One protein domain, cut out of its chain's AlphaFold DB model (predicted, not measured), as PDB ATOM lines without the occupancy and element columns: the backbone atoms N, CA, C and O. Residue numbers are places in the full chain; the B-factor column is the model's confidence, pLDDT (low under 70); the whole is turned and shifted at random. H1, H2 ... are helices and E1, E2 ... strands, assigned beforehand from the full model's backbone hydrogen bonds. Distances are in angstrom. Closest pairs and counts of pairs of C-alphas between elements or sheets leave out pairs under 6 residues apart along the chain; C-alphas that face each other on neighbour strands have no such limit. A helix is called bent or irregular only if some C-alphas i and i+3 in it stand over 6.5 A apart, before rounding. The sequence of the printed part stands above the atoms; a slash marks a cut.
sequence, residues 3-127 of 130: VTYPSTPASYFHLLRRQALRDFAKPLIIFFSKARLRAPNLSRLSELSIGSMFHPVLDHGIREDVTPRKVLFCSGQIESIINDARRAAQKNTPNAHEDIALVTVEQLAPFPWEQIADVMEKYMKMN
ATOM      1  N   VAL A   3      48.572  36.782 -35.221       97.81
ATOM      2  CA  VAL A   3      48.766  35.986 -36.438       97.81
ATOM      3  C   VAL A   3      47.426  35.385 -36.827       97.81
ATOM      4  O   VAL A   3      46.787  34.716 -36.013       97.81
ATOM      5  N   THR A   4      46.988  35.650 -38.051       97.38
ATOM      6  CA  THR A   4      45.663  35.266 -38.553       97.38
ATOM      7  C   THR A   4      45.753  34.740 -39.975       97.38
ATOM      8  O   THR A   4      46.575  35.219 -40.755       97.38
ATOM      9  N   TYR A   5      44.875  33.805 -40.325       96.38
ATOM     10  CA  TYR A   5      44.692  33.329 -41.691       96.38
ATOM     11  C   TYR A   5      43.196  33.333 -42.039       96.38
ATOM     12  O   TYR A   5      42.547  32.290 -41.950       96.38
ATOM     13  N   PRO A   6      42.635  34.500 -42.408       93.81
ATOM     14  CA  PRO A   6      41.214  34.608 -42.681       93.81
ATOM     15  C   PRO A   6      40.796  33.795 -43.913       93.81
ATOM     16  O   PRO A   6      41.428  33.897 -44.969       93.81
ATOM     17  N   SER A   7      39.722  33.012 -43.791       91.50
ATOM     18  CA  SER A   7      39.156  32.203 -44.886       91.50
ATOM     19  C   SER A   7      38.001  32.889 -45.625       91.50
ATOM     20  O   SER A   7      37.761  32.578 -46.797       91.50
ATOM     21  N   THR A   8      37.325  33.857 -44.991       91.38
ATOM     22  CA  THR A   8      36.185  34.589 -45.573       91.38
ATOM     23  C   THR A   8      36.495  36.076 -45.805       91.38
ATOM     24  O   THR A   8      37.271  36.679 -45.048       91.38
ATOM     25  N   PRO A   9      35.869  36.717 -46.814       92.06
ATOM     26  CA  PRO A   9      35.962  38.166 -46.991       92.06
ATOM     27  C   PRO A   9      35.495  38.958 -45.759       92.06
ATOM     28  O   PRO A   9      36.119  39.963 -45.413       92.06
ATOM     29  N   ALA A  10      34.452  38.498 -45.056       94.19
ATOM     30  CA  ALA A  10      33.974  39.131 -43.826       94.19
ATOM     31  C   ALA A  10      34.997  39.071 -42.688       94.19
ATOM     32  O   ALA A  10      35.254  40.096 -42.051       94.19
ATOM     33  N   SER A  11      35.646  37.922 -42.467       94.06
ATOM     34  CA  SER A  11      36.743  37.812 -41.497       94.06
ATOM     35  C   SER A  11      37.845  38.829 -41.795       94.06
ATOM     36  O   SER A  11      38.314  39.522 -40.889       94.06
ATOM     37  N   TYR A  12      38.235  38.958 -43.066       94.19
ATOM     38  CA  TYR A  12      39.268  39.906 -43.481       94.19
ATOM     39  C   TYR A  12      38.852  41.368 -43.245       94.19
ATOM     40  O   TYR A  12      39.618  42.137 -42.662       94.19
ATOM     41  N   PHE A  13      37.622  41.741 -43.609       95.50
ATOM     42  CA  PHE A  13      37.061  43.071 -43.341       95.50
ATOM     43  C   PHE A  13      37.101  43.428 -41.850       95.50
ATOM     44  O   PHE A  13      37.580  44.504 -41.472       95.50
ATOM     45  N   HIS A  14      36.646  42.516 -40.990       96.38
ATOM     46  CA  HIS A  14      36.615  42.751 -39.548       96.38
ATOM     47  C   HIS A  14      38.009  42.823 -38.936       96.38
ATOM     48  O   HIS A  14      38.225  43.631 -38.035       96.38
ATOM     49  N   LEU A  15      38.974  42.046 -39.436       95.38
ATOM     50  CA  LEU A  15      40.367  42.135 -38.991       95.38
ATOM     51  C   LEU A  15      40.976  43.510 -39.264       95.38
ATOM     52  O   LEU A  15      41.596  44.082 -38.367       95.38
ATOM     53  N   LEU A  16      40.772  44.056 -40.465       95.12
ATOM     54  CA  LEU A  16      41.287  45.379 -40.825       95.12
ATOM     55  C   LEU A  16      40.648  46.484 -39.977       95.12
ATOM     56  O   LEU A  16      41.350  47.335 -39.435       95.12
ATOM     57  N   ARG A  17      39.324  46.437 -39.786       95.19
ATOM     58  CA  ARG A  17      38.612  47.385 -38.911       95.19
ATOM     59  C   ARG A  17      39.094  47.296 -37.474       95.19
ATOM     60  O   ARG A  17      39.375  48.315 -36.856       95.19
ATOM     61  N   ARG A  18      39.241  46.079 -36.956       94.00
ATOM     62  CA  ARG A  18      39.758  45.815 -35.612       94.00
ATOM     63  C   ARG A  18      41.160  46.388 -35.418       94.00
ATOM     64  O   ARG A  18      41.462  46.853 -34.328       94.00
ATOM     65  N   GLN A  19      42.004  46.359 -36.448       94.62
ATOM     66  CA  GLN A  19      43.344  46.937 -36.388       94.62
ATOM     67  C   GLN A  19      43.321  48.469 -36.289       94.62
ATOM     68  O   GLN A  19      44.163  49.034 -35.600       94.62
ATOM     69  N   ALA A  20      42.369  49.126 -36.958       93.69
ATOM     70  CA  ALA A  20      42.246  50.584 -36.976       93.69
ATOM     71  C   ALA A  20      41.467  51.159 -35.779       93.69
ATOM     72  O   ALA A  20      41.756  52.266 -35.345       93.69
ATOM     73  N   LEU A  21      40.472  50.428 -35.265       92.94
ATOM     74  CA  LEU A  21      39.539  50.912 -34.237       92.94
ATOM     75  C   LEU A  21      39.953  50.577 -32.798       92.94
ATOM     76  O   LEU A  21      39.279  50.996 -31.866       92.94
ATOM     77  N   ARG A  22      41.000  49.773 -32.594       92.06
ATOM     78  CA  ARG A  22      41.480  49.441 -31.245       92.06
ATOM     79  C   ARG A  22      42.301  50.586 -30.664       92.06
ATOM     80  O   ARG A  22      43.171  51.122 -31.339       92.06
ATOM     81  N   ASP A  23      42.146  50.812 -29.363       94.38
ATOM     82  CA  ASP A  23      42.894  51.831 -28.605       94.38
ATOM     83  C   ASP A  23      44.390  51.511 -28.421       94.38
ATOM     84  O   ASP A  23      45.124  52.245 -27.763       94.38
ATOM     85  N   PHE A  24      44.872  50.396 -28.977       92.25
ATOM     86  CA  PHE A  24      46.268  49.990 -28.906       92.25
ATOM     87  C   PHE A  24      46.751  49.409 -30.234       92.25
ATOM     88  O   PHE A  24      46.049  48.654 -30.913       92.25
ATOM     89  N   ALA A  25      48.015  49.669 -30.557       88.44
ATOM     90  CA  ALA A  25      48.668  49.100 -31.724       88.44
ATOM     91  C   ALA A  25      49.353  47.770 -31.368       88.44
ATOM     92  O   ALA A  25      50.289  47.718 -30.570       88.44
ATOM     93  N   LYS A  26      48.916  46.672 -31.991       93.00
ATOM     94  CA  LYS A  26      49.671  45.408 -32.039       93.00
ATOM     95  C   LYS A  26      49.907  45.024 -33.496       93.00
ATOM     96  O   LYS A  26      48.956  45.098 -34.264       93.00
ATOM     97  N   PRO A  27      51.109  44.567 -33.891       95.81
ATOM     98  CA  PRO A  27      51.330  44.074 -35.247       95.81
ATOM     99  C   PRO A  27      50.375  42.925 -35.584       95.81
ATOM    100  O   PRO A  27      50.205  42.012 -34.764       95.81
ATOM    101  N   LEU A  28      49.791  42.978 -36.782       96.56
ATOM    102  CA  LEU A  28      48.883  41.978 -37.334       96.56
ATOM    103  C   LEU A  28      49.533  41.322 -38.555       96.56
ATOM    104  O   LEU A  28      49.758  41.973 -39.572       96.56
ATOM    105  N   ILE A  29      49.835  40.032 -38.440       97.38
ATOM    106  CA  ILE A  29      50.362  39.191 -39.514       97.38
ATOM    107  C   ILE A  29      49.191  38.441 -40.145       97.38
ATOM    108  O   ILE A  29      48.518  37.655 -39.473       97.38
ATOM    109  N   ILE A  30      48.950  38.690 -41.432       95.75
ATOM    110  CA  ILE A  30      47.843  38.095 -42.185       95.75
ATOM    111  C   ILE A  30      48.414  37.159 -43.245       95.75
ATOM    112  O   ILE A  30      49.031  37.602 -44.214       95.75
ATOM    113  N   PHE A  31      48.173  35.863 -43.078       94.75
ATOM    114  CA  PHE A  31      48.317  34.917 -44.175       94.75
ATOM    115  C   PHE A  31      47.106  35.036 -45.093       94.75
ATOM    116  O   PHE A  31      45.974  35.156 -44.630       94.75
ATOM    117  N   PHE A  32      47.334  35.000 -46.400       88.62
ATOM    118  CA  PHE A  32      46.258  35.027 -47.381       88.62
ATOM    119  C   PHE A  32      46.562  34.069 -48.528       88.62
ATOM    120  O   PHE A  32      47.720  33.826 -48.875       88.62
ATOM    121  N   SER A  33      45.505  33.544 -49.142       85.44
ATOM    122  CA  SER A  33      45.625  32.696 -50.322       85.44
ATOM    123  C   SER A  33      45.360  33.494 -51.589       85.44
ATOM    124  O   SER A  33      44.259  34.002 -51.804       85.44
ATOM    125  N   LYS A  34      46.359  33.547 -52.475       86.19
ATOM    126  CA  LYS A  34      46.221  34.163 -53.805       86.19
ATOM    127  C   LYS A  34      45.174  33.444 -54.657       86.19
ATOM    128  O   LYS A  34      44.424  34.093 -55.381       86.19
ATOM    129  N   ALA A  35      45.097  32.117 -54.544       81.06
ATOM    130  CA  ALA A  35      44.164  31.294 -55.311       81.06
ATOM    131  C   ALA A  35      42.696  31.612 -54.979       81.06
ATOM    132  O   ALA A  35      41.820  31.460 -55.826       81.06
ATOM    133  N   ARG A  36      42.423  32.092 -53.758       76.50
ATOM    134  CA  ARG A  36      41.061  32.333 -53.265       76.50
ATOM    135  C   ARG A  36      40.529  33.741 -53.513       76.50
ATOM    136  O   ARG A  36      39.352  33.968 -53.274       76.50
ATOM    137  N   LEU A  37      41.325  34.650 -54.080       81.81
ATOM    138  CA  LEU A  37      40.871  36.010 -54.415       81.81
ATOM    139  C   LEU A  37      39.747  36.048 -55.462       81.81
ATOM    140  O   LEU A  37      38.988  37.008 -55.506       81.81
ATOM    141  N   ARG A  38      39.661  35.024 -56.321       81.94
ATOM    142  CA  ARG A  38      38.639  34.903 -57.379       81.94
ATOM    143  C   ARG A  38      37.716  33.704 -57.182       81.94
ATOM    144  O   ARG A  38      36.955  33.361 -58.080       81.94
ATOM    145  N   ALA A  39      37.826  33.024 -56.044       76.81
ATOM    146  CA  ALA A  39      36.943  31.911 -55.743       76.81
ATOM    147  C   ALA A  39      35.524  32.439 -55.469       76.81
ATOM    148  O   ALA A  39      35.386  33.544 -54.946       76.81
ATOM    149  N   PRO A  40      34.467  31.650 -55.728       70.00
ATOM    150  CA  PRO A  40      33.079  32.046 -55.470       70.00
ATOM    151  C   PRO A  40      32.726  32.155 -53.970       70.00
ATOM    152  O   PRO A  40      31.552  32.181 -53.616       70.00
ATOM    153  N   ASN A  41      33.719  32.193 -53.073       69.19
ATOM    154  CA  ASN A  41      33.519  32.304 -51.632       69.19
ATOM    155  C   ASN A  41      33.163  33.749 -51.255       69.19
ATOM    156  O   ASN A  41      34.039  34.558 -50.945       69.19
ATOM    157  N   LEU A  42      31.876  34.074 -51.358       79.44
ATOM    158  CA  LEU A  42      31.334  35.410 -51.145       79.44
ATOM    159  C   LEU A  42      30.706  35.519 -49.753       79.44
ATOM    160  O   LEU A  42      29.797  34.762 -49.419       79.44
ATOM    161  N   SER A  43      31.151  36.508 -48.980       88.00
ATOM    162  CA  SER A  43      30.453  36.937 -47.766       88.00
ATOM    163  C   SER A  43      29.239  37.796 -48.102       88.00
ATOM    164  O   SER A  43      29.230  38.530 -49.095       88.00
ATOM    165  N   ARG A  44      28.215  37.741 -47.251       91.69
ATOM    166  CA  ARG A  44      27.015  38.580 -47.382       91.69
ATOM    167  C   ARG A  44      27.261  39.959 -46.777       91.69
ATOM    168  O   ARG A  44      27.995  40.096 -45.804       91.69
ATOM    169  N   LEU A  45      26.570  40.986 -47.275       91.69
ATOM    170  CA  LEU A  45      26.638  42.332 -46.681       91.69
ATOM    171  C   LEU A  45      26.184  42.358 -45.213       91.69
ATOM    172  O   LEU A  45      26.722  43.128 -44.424       91.69
ATOM    173  N   SER A  46      25.251  41.485 -44.825       93.38
ATOM    174  CA  SER A  46      24.823  41.320 -43.428       93.38
ATOM    175  C   SER A  46      25.945  40.830 -42.508       93.38
ATOM    176  O   SER A  46      25.939  41.105 -41.317       93.38
ATOM    177  N   GLU A  47      26.947  40.130 -43.037       92.94
ATOM    178  CA  GLU A  47      28.118  39.710 -42.257       92.94
ATOM    179  C   GLU A  47      29.090  40.875 -42.029       92.94
ATOM    180  O   GLU A  47      29.975  40.783 -41.182       92.94
ATOM    181  N   LEU A  48      28.909  41.996 -42.731       94.62
ATOM    182  CA  LEU A  48      29.698  43.227 -42.609       94.62
ATOM    183  C   LEU A  48      28.936  44.348 -41.880       94.62
ATOM    184  O   LEU A  48      29.492  45.428 -41.673       94.62
ATOM    185  N   SER A  49      27.663  44.121 -41.542       91.88
ATOM    186  CA  SER A  49      26.787  45.135 -40.956       91.88
ATOM    187  C   SER A  49      27.031  45.345 -39.460       91.88
ATOM    188  O   SER A  49      27.831  44.670 -38.819       91.88
ATOM    189  N   ILE A  50      26.315  46.304 -38.876       89.00
ATOM    190  CA  ILE A  50      26.372  46.581 -37.438       89.00
ATOM    191  C   ILE A  50      25.992  45.315 -36.655       89.00
ATOM    192  O   ILE A  50      25.037  44.627 -37.008       89.00
ATOM    193  N   GLY A  51      26.757  45.016 -35.604       89.25
ATOM    194  CA  GLY A  51      26.571  43.836 -34.757       89.25
ATOM    195  C   GLY A  51      27.413  42.621 -35.154       89.25
ATOM    196  O   GLY A  51      27.550  41.711 -34.342       89.25
ATOM    197  N   SER A  52      28.030  42.604 -36.342       93.94
ATOM    198  CA  SER A  52      28.975  41.547 -36.711       93.94
ATOM    199  C   SER A  52      30.405  41.862 -36.262       93.94
ATOM    200  O   SER A  52      30.785  43.018 -36.047       93.94
ATOM    201  N   MET A  53      31.208  40.811 -36.084       95.19
ATOM    202  CA  MET A  53      32.584  40.915 -35.610       95.19
ATOM    203  C   MET A  53      33.473  39.808 -36.178       95.19
ATOM    204  O   MET A  53      33.006  38.849 -36.793       95.19
ATOM    205  N   PHE A  54      34.779  39.942 -35.952       95.69
ATOM    206  CA  PHE A  54      35.736  38.881 -36.245       95.69
ATOM    207  C   PHE A  54      35.599  37.733 -35.238       95.69
ATOM    208  O   PHE A  54      35.693  37.967 -34.032       95.69
ATOM    209  N   HIS A  55      35.499  36.505 -35.742       95.75
ATOM    210  CA  HIS A  55      35.477  35.290 -34.932       95.75
ATOM    211  C   HIS A  55      36.822  34.550 -35.065       95.75
ATOM    212  O   HIS A  55      37.228  34.231 -36.182       95.75
ATOM    213  N   PRO A  56      37.537  34.274 -33.956       96.81
ATOM    214  CA  PRO A  56      38.812  33.547 -33.984       96.81
ATOM    215  C   PRO A  56      38.708  32.107 -34.496       96.81
ATOM    216  O   PRO A  56      39.685  31.574 -35.024       96.81
ATOM    217  N   VAL A  57      37.540  31.491 -34.314       97.75
ATOM    218  CA  VAL A  57      37.198  30.132 -34.728       97.75
ATOM    219  C   VAL A  57      35.828  30.190 -35.400       97.75
ATOM    220  O   VAL A  57      34.919  30.842 -34.887       97.75
ATOM    221  N   LEU A  58      35.691  29.535 -36.549       95.88
ATOM    222  CA  LEU A  58      34.451  29.390 -37.303       95.88
ATOM    223  C   LEU A  58      34.051  27.916 -37.301       95.88
ATOM    224  O   LEU A  58      34.760  27.079 -37.858       95.88
ATOM    225  N   ASP A  59      32.923  27.605 -36.676       95.38
ATOM    226  CA  ASP A  59      32.305  26.282 -36.742       95.38
ATOM    227  C   ASP A  59      31.308  26.248 -37.907       95.38
ATOM    228  O   ASP A  59      30.328  26.993 -37.904       95.38
ATOM    229  N   HIS A  60      31.558  25.396 -38.906       92.38
ATOM    230  CA  HIS A  60      30.679  25.263 -40.078       92.38
ATOM    231  C   HIS A  60      29.452  24.387 -39.813       92.38
ATOM    232  O   HIS A  60      28.581  24.276 -40.674       92.38
ATOM    233  N   GLY A  61      29.368  23.795 -38.620       89.25
ATOM    234  CA  GLY A  61      28.246  22.972 -38.210       89.25
ATOM    235  C   GLY A  61      28.208  21.603 -38.886       89.25
ATOM    236  O   GLY A  61      28.959  21.284 -39.810       89.25
ATOM    237  N   ILE A  62      27.274  20.796 -38.400       90.69
ATOM    238  CA  ILE A  62      26.800  19.565 -39.030       90.69
ATOM    239  C   ILE A  62      25.272  19.617 -39.041       90.69
ATOM    240  O   ILE A  62      24.672  20.409 -38.310       90.69
ATOM    241  N   ARG A  63      24.631  18.782 -39.859       86.56
ATOM    242  CA  ARG A  63      23.170  18.662 -39.838       86.56
ATOM    243  C   ARG A  63      22.699  18.070 -38.508       86.56
ATOM    244  O   ARG A  63      23.358  17.192 -37.959       86.56
ATOM    245  N   GLU A  64      21.544  18.518 -38.024       83.44
ATOM    246  CA  GLU A  64      20.984  18.087 -36.731       83.44
ATOM    247  C   GLU A  64      20.675  16.583 -36.673       83.44
ATOM    248  O   GLU A  64      20.735  15.982 -35.604       83.44
ATOM    249  N   ASP A  65      20.383  15.964 -37.821       88.12
ATOM    250  CA  ASP A  65      20.084  14.537 -37.945       88.12
ATOM    251  C   ASP A  65      21.332  13.644 -38.054       88.12
ATOM    252  O   ASP A  65      21.215  12.421 -38.121       88.12
ATOM    253  N   VAL A  66      22.535  14.230 -38.058       91.19
ATOM    254  CA  VAL A  66      23.801  13.508 -38.219       91.19
ATOM    255  C   VAL A  66      24.579  13.502 -36.907       91.19
ATOM    256  O   VAL A  66      24.899  14.542 -36.337       91.19
ATOM    257  N   THR A  67      24.945  12.307 -36.440       93.12
ATOM    258  CA  THR A  67      25.859  12.166 -35.300       93.12
ATOM    259  C   THR A  67      27.300  12.399 -35.770       93.12
ATOM    260  O   THR A  67      27.755  11.702 -36.683       93.12
ATOM    261  N   PRO A  68      28.042  13.350 -35.177       94.50
ATOM    262  CA  PRO A  68      29.423  13.603 -35.558       94.50
ATOM    263  C   PRO A  68      30.295  12.408 -35.178       94.50
ATOM    264  O   PRO A  68      30.210  11.898 -34.062       94.50
ATOM    265  N   ARG A  69      31.168  11.980 -36.089       94.94
ATOM    266  CA  ARG A  69      32.209  10.979 -35.819       94.94
ATOM    267  C   ARG A  69      33.559  11.624 -35.518       94.94
ATOM    268  O   ARG A  69      34.369  11.024 -34.822       94.94
ATOM    269  N   LYS A  70      33.844  12.793 -36.102       93.81
ATOM    270  CA  LYS A  70      35.131  13.498 -35.965       93.81
ATOM    271  C   LYS A  70      34.953  15.007 -36.066       93.81
ATOM    272  O   LYS A  70      34.165  15.474 -36.887       93.81
ATOM    273  N   VAL A  71      35.772  15.748 -35.323       95.81
ATOM    274  CA  VAL A  71      35.964  17.194 -35.503       95.81
ATOM    275  C   VAL A  71      37.299  17.432 -36.199       95.81
ATOM    276  O   VAL A  71      38.350  16.995 -35.734       95.81
ATOM    277  N   LEU A  72      37.261  18.109 -37.344       96.12
ATOM    278  CA  LEU A  72      38.433  18.444 -38.140       96.12
ATOM    279  C   LEU A  72      38.714  19.942 -38.047       96.12
ATOM    280  O   LEU A  72      37.990  20.754 -38.625       96.12
ATOM    281  N   PHE A  73      39.806  20.292 -37.373       97.06
ATOM    282  CA  PHE A  73      40.318  21.657 -37.339       97.06
ATOM    283  C   PHE A  73      41.210  21.933 -38.552       97.06
ATOM    284  O   PHE A  73      42.086  21.140 -38.900       97.06
ATOM    285  N   CYS A  74      41.012  23.082 -39.189       96.38
ATOM    286  CA  CYS A  74      41.832  23.561 -40.297       96.38
ATOM    287  C   CYS A  74      42.038  25.081 -40.211       96.38
ATOM    288  O   CYS A  74      41.504  25.730 -39.319       96.38
ATOM    289  N   SER A  75      42.822  25.670 -41.116       95.62
ATOM    290  CA  SER A  75      43.019  27.125 -41.167       95.62
ATOM    291  C   SER A  75      43.130  27.631 -42.606       95.62
ATOM    292  O   SER A  75      43.677  26.946 -43.481       95.62
ATOM    293  N   GLY A  76      42.612  28.837 -42.849       91.56
ATOM    294  CA  GLY A  76      42.689  29.523 -44.135       91.56
ATOM    295  C   GLY A  76      42.128  28.709 -45.298       91.56
ATOM    296  O   GLY A  76      41.046  28.136 -45.220       91.56
ATOM    297  N   GLN A  77      42.883  28.636 -46.399       90.12
ATOM    298  CA  GLN A  77      42.428  28.016 -47.652       90.12
ATOM    299  C   GLN A  77      42.106  26.518 -47.567       90.12
ATOM    300  O   GLN A  77      41.453  25.994 -48.469       90.12
ATOM    301  N   ILE A  78      42.600  25.824 -46.535       92.06
ATOM    302  CA  ILE A  78      42.399  24.379 -46.379       92.06
ATOM    303  C   ILE A  78      40.914  24.053 -46.202       92.06
ATOM    304  O   ILE A  78      40.461  23.049 -46.743       92.06
ATOM    305  N   GLU A  79      40.160  24.929 -45.532       91.81
ATOM    306  CA  GLU A  79      38.705  24.816 -45.375       91.81
ATOM    307  C   GLU A  79      38.025  24.565 -46.725       91.81
ATOM    308  O   GLU A  79      37.350  23.553 -46.913       91.81
ATOM    309  N   SER A  80      38.287  25.422 -47.711       89.38
ATOM    310  CA  SER A  80      37.628  25.261 -48.997       89.38
ATOM    311  C   SER A  80      38.138  24.072 -49.788       89.38
ATOM    312  O   SER A  80      37.355  23.493 -50.531       89.38
ATOM    313  N   ILE A  81      39.421  23.723 -49.682       91.75
ATOM    314  CA  ILE A  81      39.952  22.541 -50.375       91.75
ATOM    315  C   ILE A  81      39.228  21.290 -49.867       91.75
ATOM    316  O   ILE A  81      38.822  20.441 -50.660       91.75
ATOM    317  N   ILE A  82      39.006  21.206 -48.551       92.75
ATOM    318  CA  ILE A  82      38.232  20.128 -47.934       92.75
ATOM    319  C   ILE A  82      36.784  20.163 -48.422       92.75
ATOM    320  O   ILE A  82      36.252  19.122 -48.798       92.75
ATOM    321  N   ASN A  83      36.146  21.333 -48.458       90.69
ATOM    322  CA  ASN A  83      34.760  21.448 -48.910       90.69
ATOM    323  C   ASN A  83      34.580  21.104 -50.397       90.69
ATOM    324  O   ASN A  83      33.616  20.425 -50.753       90.69
ATOM    325  N   ASP A  84      35.521  21.483 -51.260       91.44
ATOM    326  CA  ASP A  84      35.517  21.100 -52.674       91.44
ATOM    327  C   ASP A  84      35.693  19.577 -52.830       91.44
ATOM    328  O   ASP A  84      34.966  18.943 -53.600       91.44
ATOM    329  N   ALA A  85      36.582  18.963 -52.039       92.88
ATOM    330  CA  ALA A  85      36.762  17.510 -52.005       92.88
ATOM    331  C   ALA A  85      35.515  16.770 -51.480       92.88
ATOM    332  O   ALA A  85      35.111  15.765 -52.067       92.88
ATOM    333  N   ARG A  86      34.861  17.286 -50.428       92.81
ATOM    334  CA  ARG A  86      33.593  16.744 -49.899       92.81
ATOM    335  C   ARG A  86      32.501  16.766 -50.965       92.81
ATOM    336  O   ARG A  86      31.890  15.734 -51.226       92.81
ATOM    337  N   ARG A  87      32.316  17.899 -51.652       91.38
ATOM    338  CA  ARG A  87      31.342  18.022 -52.754       91.38
ATOM    339  C   ARG A  87      31.629  17.048 -53.893       91.38
ATOM    340  O   ARG A  87      30.697  16.513 -54.484       91.38
ATOM    341  N   ALA A  88      32.899  16.818 -54.225       93.56
ATOM    342  CA  ALA A  88      33.277  15.847 -55.247       93.56
ATOM    343  C   ALA A  88      32.948  14.405 -54.824       93.56
ATOM    344  O   ALA A  88      32.381  13.661 -55.623       93.56
ATOM    345  N   ALA A  89      33.238  14.025 -53.575       93.88
ATOM    346  CA  ALA A  89      32.910  12.703 -53.036       93.88
ATOM    347  C   ALA A  89      31.393  12.447 -53.004       93.88
ATOM    348  O   ALA A  89      30.935  11.372 -53.392       93.88
ATOM    349  N   GLN A  90      30.609  13.466 -52.637       92.50
ATOM    350  CA  GLN A  90      29.147  13.392 -52.573       92.50
ATOM    351  C   GLN A  90      28.473  13.102 -53.922       92.50
ATOM    352  O   GLN A  90      27.369  12.565 -53.944       92.50
ATOM    353  N   LYS A  91      29.136  13.387 -55.055       93.38
ATOM    354  CA  LYS A  91      28.623  13.018 -56.389       93.38
ATOM    355  C   LYS A  91      28.563  11.505 -56.604       93.38
ATOM    356  O   LYS A  91      27.698  11.039 -57.333       93.38
ATOM    357  N   ASN A  92      29.485  10.760 -55.991       93.69
ATOM    358  CA  ASN A  92      29.585   9.306 -56.138       93.69
ATOM    359  C   ASN A  92      28.936   8.563 -54.967       93.69
ATOM    360  O   ASN A  92      28.463   7.441 -55.121       93.69
ATOM    361  N   THR A  93      28.944   9.167 -53.779       92.38
ATOM    362  CA  THR A  93      28.449   8.545 -52.553       92.38
ATOM    363  C   THR A  93      27.630   9.569 -51.770       92.38
ATOM    364  O   THR A  93      28.212  10.466 -51.155       92.38
ATOM    365  N   PRO A  94      26.288   9.462 -51.786       89.38
ATOM    366  CA  PRO A  94      25.423  10.334 -51.001       89.38
ATOM    367  C   PRO A  94      25.831  10.357 -49.523       89.38
ATOM    368  O   PRO A  94      26.196   9.325 -48.960       89.38
ATOM    369  N   ASN A  95      25.776  11.537 -48.904       86.56
ATOM    370  CA  ASN A  95      26.140  11.788 -47.503       86.56
ATOM    371  C   ASN A  95      27.609  11.487 -47.134       86.56
ATOM    372  O   ASN A  95      27.951  11.416 -45.952       86.56
ATOM    373  N   ALA A  96      28.504  11.327 -48.117       89.75
ATOM    374  CA  ALA A  96      29.921  11.114 -47.842       89.75
ATOM    375  C   ALA A  96      30.504  12.261 -47.000       89.75
ATOM    376  O   ALA A  96      30.469  13.426 -47.403       89.75
ATOM    377  N   HIS A  97      31.085  11.899 -45.853       92.31
ATOM    378  CA  HIS A  97      31.766  12.804 -44.923       92.31
ATOM    379  C   HIS A  97      30.889  13.900 -44.295       92.31
ATOM    380  O   HIS A  97      31.431  14.875 -43.768       92.31
ATOM    381  N   GLU A  98      29.558  13.753 -44.312       91.94
ATOM    382  CA  GLU A  98      28.656  14.652 -43.572       91.94
ATOM    383  C   GLU A  98      28.776  14.478 -42.048       91.94
ATOM    384  O   GLU A  98      28.471  15.396 -41.294       91.94
ATOM    385  N   ASP A  99      29.304  13.337 -41.602       92.94
ATOM    386  CA  ASP A  99      29.597  12.992 -40.206       92.94
ATOM    387  C   ASP A  99      30.862  13.672 -39.644       92.94
ATOM    388  O   ASP A  99      31.224  13.450 -38.487       92.94
ATOM    389  N   ILE A 100      31.571  14.473 -40.447       94.44
ATOM    390  CA  ILE A 100      32.802  15.158 -40.033       94.44
ATOM    391  C   ILE A 100      32.537  16.658 -39.888       94.44
ATOM    392  O   ILE A 100      32.473  17.394 -40.881       94.44
ATOM    393  N   ALA A 101      32.501  17.133 -38.645       95.06
ATOM    394  CA  ALA A 101      32.425  18.556 -38.339       95.06
ATOM    395  C   ALA A 101      33.699  19.265 -38.815       95.06
ATOM    396  O   ALA A 101      34.810  18.845 -38.488       95.06
ATOM    397  N   LEU A 102      33.553  20.319 -39.621       96.06
ATOM    398  CA  LEU A 102      34.675  21.139 -40.082       96.06
ATOM    399  C   LEU A 102      34.715  22.435 -39.282       96.06
ATOM    400  O   LEU A 102      33.722  23.154 -39.206       96.06
ATOM    401  N   VAL A 103      35.883  22.747 -38.731       97.31
ATOM    402  CA  VAL A 103      36.095  23.937 -37.913       97.31
ATOM    403  C   VAL A 103      37.323  24.671 -38.434       97.31
ATOM    404  O   VAL A 103      38.395  24.083 -38.591       97.31
ATOM    405  N   THR A 104      37.185  25.962 -38.709       96.94
ATOM    406  CA  THR A 104      38.281  26.799 -39.201       96.94
ATOM    407  C   THR A 104      38.816  27.684 -38.089       96.94
ATOM    408  O   THR A 104      38.092  28.485 -37.507       96.94
ATOM    409  N   VAL A 105      40.110  27.581 -37.811       98.00
ATOM    410  CA  VAL A 105      40.832  28.443 -36.877       98.00
ATOM    411  C   VAL A 105      41.402  29.627 -37.655       98.00
ATOM    412  O   VAL A 105      42.398  29.509 -38.372       98.00
ATOM    413  N   GLU A 106      40.749  30.778 -37.532       96.75
ATOM    414  CA  GLU A 106      41.096  32.015 -38.241       96.75
ATOM    415  C   GLU A 106      42.224  32.777 -37.529       96.75
ATOM    416  O   GLU A 106      43.023  33.465 -38.171       96.75
ATOM    417  N   GLN A 107      42.307  32.669 -36.198       97.38
ATOM    418  CA  GLN A 107      43.352  33.290 -35.383       97.38
ATOM    419  C   GLN A 107      44.301  32.231 -34.825       97.38
ATOM    420  O   GLN A 107      43.922  31.423 -33.989       97.38
ATOM    421  N   LEU A 108      45.560  32.275 -35.258       97.12
ATOM    422  CA  LEU A 108      46.610  31.362 -34.804       97.12
ATOM    423  C   LEU A 108      47.329  31.894 -33.560       97.12
ATOM    424  O   LEU A 108      47.753  31.121 -32.706       97.12
ATOM    425  N   ALA A 109      47.458  33.222 -33.443       96.81
ATOM    426  CA  ALA A 109      48.041  33.866 -32.270       96.81
ATOM    427  C   ALA A 109      47.312  35.180 -31.911       96.81
ATOM    428  O   ALA A 109      47.123  36.028 -32.793       96.81
ATOM    429  N   PRO A 110      46.964  35.410 -30.627       96.25
ATOM    430  CA  PRO A 110      46.982  34.424 -29.540       96.25
ATOM    431  C   PRO A 110      46.012  33.268 -29.827       96.25
ATOM    432  O   PRO A 110      44.987  33.477 -30.483       96.25
ATOM    433  N   PHE A 111      46.370  32.065 -29.374       97.31
ATOM    434  CA  PHE A 111      45.592  30.862 -29.658       97.31
ATOM    435  C   PHE A 111      44.226  30.918 -28.940       97.31
ATOM    436  O   PHE A 111      44.193  31.215 -27.743       97.31
ATOM    437  N   PRO A 112      43.109  30.673 -29.648       97.19
ATOM    438  CA  PRO A 112      41.753  30.841 -29.127       97.19
ATOM    439  C   PRO A 112      41.294  29.618 -28.315       97.19
ATOM    440  O   PRO A 112      40.437  28.857 -28.752       97.19
ATOM    441  N   TRP A 113      41.890  29.408 -27.137       97.50
ATOM    442  CA  TRP A 113      41.618  28.233 -26.294       97.50
ATOM    443  C   TRP A 113      40.144  28.084 -25.913       97.50
ATOM    444  O   TRP A 113      39.605  26.988 -26.025       97.50
ATOM    445  N   GLU A 114      39.501  29.177 -25.505       97.44
ATOM    446  CA  GLU A 114      38.093  29.181 -25.086       97.44
ATOM    447  C   GLU A 114      37.178  28.766 -26.240       97.44
ATOM    448  O   GLU A 114      36.407  27.827 -26.112       97.44
ATOM    449  N   GLN A 115      37.347  29.377 -27.416       97.44
ATOM    450  CA  GLN A 115      36.492  29.090 -28.570       97.44
ATOM    451  C   GLN A 115      36.699  27.664 -29.100       97.44
ATOM    452  O   GLN A 115      35.766  27.045 -29.602       97.44
ATOM    453  N   ILE A 116      37.921  27.130 -29.003       97.25
ATOM    454  CA  ILE A 116      38.192  25.722 -29.324       97.25
ATOM    455  C   ILE A 116      37.501  24.803 -28.311       97.25
ATOM    456  O   ILE A 116      36.891  23.815 -28.718       97.25
ATOM    457  N   ALA A 117      37.579  25.119 -27.016       96.75
ATOM    458  CA  ALA A 117      36.928  24.343 -25.967       96.75
ATOM    459  C   ALA A 117      35.402  24.325 -26.141       96.75
ATOM    460  O   ALA A 117      34.816  23.248 -26.087       96.75
ATOM    461  N   ASP A 118      34.784  25.468 -26.458       97.00
ATOM    462  CA  ASP A 118      33.341  25.577 -26.716       97.00
ATOM    463  C   ASP A 118      32.895  24.653 -27.861       97.00
ATOM    464  O   ASP A 118      31.891  23.943 -27.768       97.00
ATOM    465  N   VAL A 119      33.670  24.625 -28.951       96.38
ATOM    466  CA  VAL A 119      33.415  23.754 -30.104       96.38
ATOM    467  C   VAL A 119      33.577  22.279 -29.733       96.38
ATOM    468  O   VAL A 119      32.735  21.457 -30.093       96.38
ATOM    469  N   MET A 120      34.638  21.934 -29.002       95.75
ATOM    470  CA  MET A 120      34.858  20.566 -28.532       95.75
ATOM    471  C   MET A 120      33.718  20.107 -27.620       95.75
ATOM    472  O   MET A 120      33.169  19.029 -27.827       95.75
ATOM    473  N   GLU A 121      33.304  20.935 -26.660       95.81
ATOM    474  CA  GLU A 121      32.211  20.620 -25.742       95.81
ATOM    475  C   GLU A 121      30.883  20.436 -26.489       95.81
ATOM    476  O   GLU A 121      30.138  19.493 -26.208       95.81
ATOM    477  N   LYS A 122      30.598  21.293 -27.480       94.94
ATOM    478  CA  LYS A 122      29.421  21.165 -28.350       94.94
ATOM    479  C   LYS A 122      29.358  19.786 -29.008       94.94
ATOM    480  O   LYS A 122      28.322  19.128 -28.930       94.94
ATOM    481  N   TYR A 123      30.443  19.336 -29.636       95.12
ATOM    482  CA  TYR A 123      30.443  18.063 -30.360       95.12
ATOM    483  C   TYR A 123      30.570  16.839 -29.438       95.12
ATOM    484  O   TYR A 123      29.917  15.832 -29.706       95.12
ATOM    485  N   MET A 124      31.274  16.944 -28.303       93.69
ATOM    486  CA  MET A 124      31.302  15.900 -27.265       93.69
ATOM    487  C   MET A 124      29.918  15.632 -26.658       93.69
ATOM    488  O   MET A 124      29.593  14.495 -26.312       93.69
ATOM    489  N   LYS A 125      29.072  16.665 -26.532       93.06
ATOM    490  CA  LYS A 125      27.673  16.504 -26.094       93.06
ATOM    491  C   LYS A 125      26.839  15.706 -27.094       93.06
ATOM    492  O   LYS A 125      25.949  14.970 -26.676       93.06
ATOM    493  N   MET A 126      27.121  15.847 -28.390       91.88
ATOM    494  CA  MET A 126      26.428  15.108 -29.451       91.88
ATOM    495  C   MET A 126      26.931  13.667 -29.566       91.88
ATOM    496  O   MET A 126      26.139  12.759 -29.801       91.88
ATOM    497  N   ASN A 127      28.233  13.449 -29.385       91.75
ATOM    498  CA  ASN A 127      28.836  12.125 -29.346       91.75
ATOM    499  C   ASN A 127      30.064  12.126 -28.424       91.75
ATOM    500  O   ASN A 127      31.041  12.820 -28.682       91.75
TER     501      ASN A 127
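Overview. This is residues 3 to 127 of the 130 residues of the protein "Oxoglutarate dehydrogenase (succinyl-transferring)" of Lygus hesperus (UniProt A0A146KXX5). A narrow three-stranded sheet, E2, E4 and E3, lies between two helices, with H5 packed along one face and H4 over the other. Beyond the end of the sheet where E4 finishes, a looser part holds H1 with short H3 beside it, E1, and the small helix H2 set off by itself; residues 20 to 26, of which 20 and 21 belong to H1, stick out at the far end of the long axis. The printed part has 125 residues, with five named helices and five named strands in the order H1, E1, H2, H3, E2, E3, H4, E4, E5, H5. The sheet's order is E2, E4, E3, and it is mixed; the class is mixed, helices and strands. The whole is compact, with a radius of gyration of the C-alphas of 15.8 A and spans of 49 by 35 by 25 A.

Along the chain. Begin with the inner strand of the sheet, E4, residues 100 to 105: find C-alpha 100 at (32.802, 15.158, -40.033), from where it runs 15.8 A to C-alpha 105. On its two sides look for E3, residues 70 to 74 and 12.8 A long, and E2, residues 57 to 59. H5, residues 113 to 126, is the longest helix at 20.3 A and ends with C-alpha 126 at (26.428, 15.108, -29.451). H4, residues 78 to 90, is 18.3 A long. H1, residues 9 to 21, begins with C-alpha 9 at (35.962, 38.166, -46.991) and runs 18.4 A. The short elements are E1, residues 28 to 30, H2, residues 34 to 38, H3, residues 45 to 48, and E5, residues 107 to 109. H2 is irregular, but only just: C-alphas 35 and 38 are 6.9 A apart.

Arrangement. Start in the sheet, where E4 and E3 are parallel at 27 degrees; look at N 72 and O 101, 2.8 A apart, and N 103 and O 72, 2.9 A apart, both within hydrogen-bond range. E2 and E4 are antiparallel at 158 degrees, with N 58 and O 104 at 2.8 A. E3, H4 and E4 form a strand-helix-strand unit, two parallel neighbour strands with a helix between them in the chain, and its crossover is right-handed. H5 is on the sheet at a height of 9.3 A, over E4 and only just over E2, on which 3 of its C-alphas fall; it runs along the strands, at 9 degrees to E4 on the local plane. The closest C-alphas of E2 and H5 are those of Val 57 and Gln 115, 6.3 A apart. H4 is on the opposite face, at a height of 11.2 A, also along the strands; its closest C-alpha pair with E4 is Glu 79 and Thr 104, 6.5 A. Past Glu 106, E4 runs on into E5 at 53 degrees; E5 pairs with no named strand. H1 is not on the sheet; with residues 10 to 14 alone it touches H3, the closest C-alphas being those of Ala 10 and Leu 48, 6.0 A apart. E1 pairs with no named strand; its closest C-alpha pair with H1 is Leu 28 and Gln 19, 7.5 A. H2 touches no helix, and it is apart from H1 and H4, for instance. In H1 and H4 every O i to N i+4 pair is within hydrogen-bond range; H5 has 9 of 10, H2 has 0 of 1 but 1 of 2 O i to N i+3 pairs, and H3 is too short for an O i to N i+4 pair.

Size, cuts and confidence. The two C-alphas farthest apart are those of Asp 23 and Asn 92, at 52.4 A. The printed part has no cut, and no link is long. Mean pLDDT of the printed part is 92.6; look at residue 41 for the one value under 70.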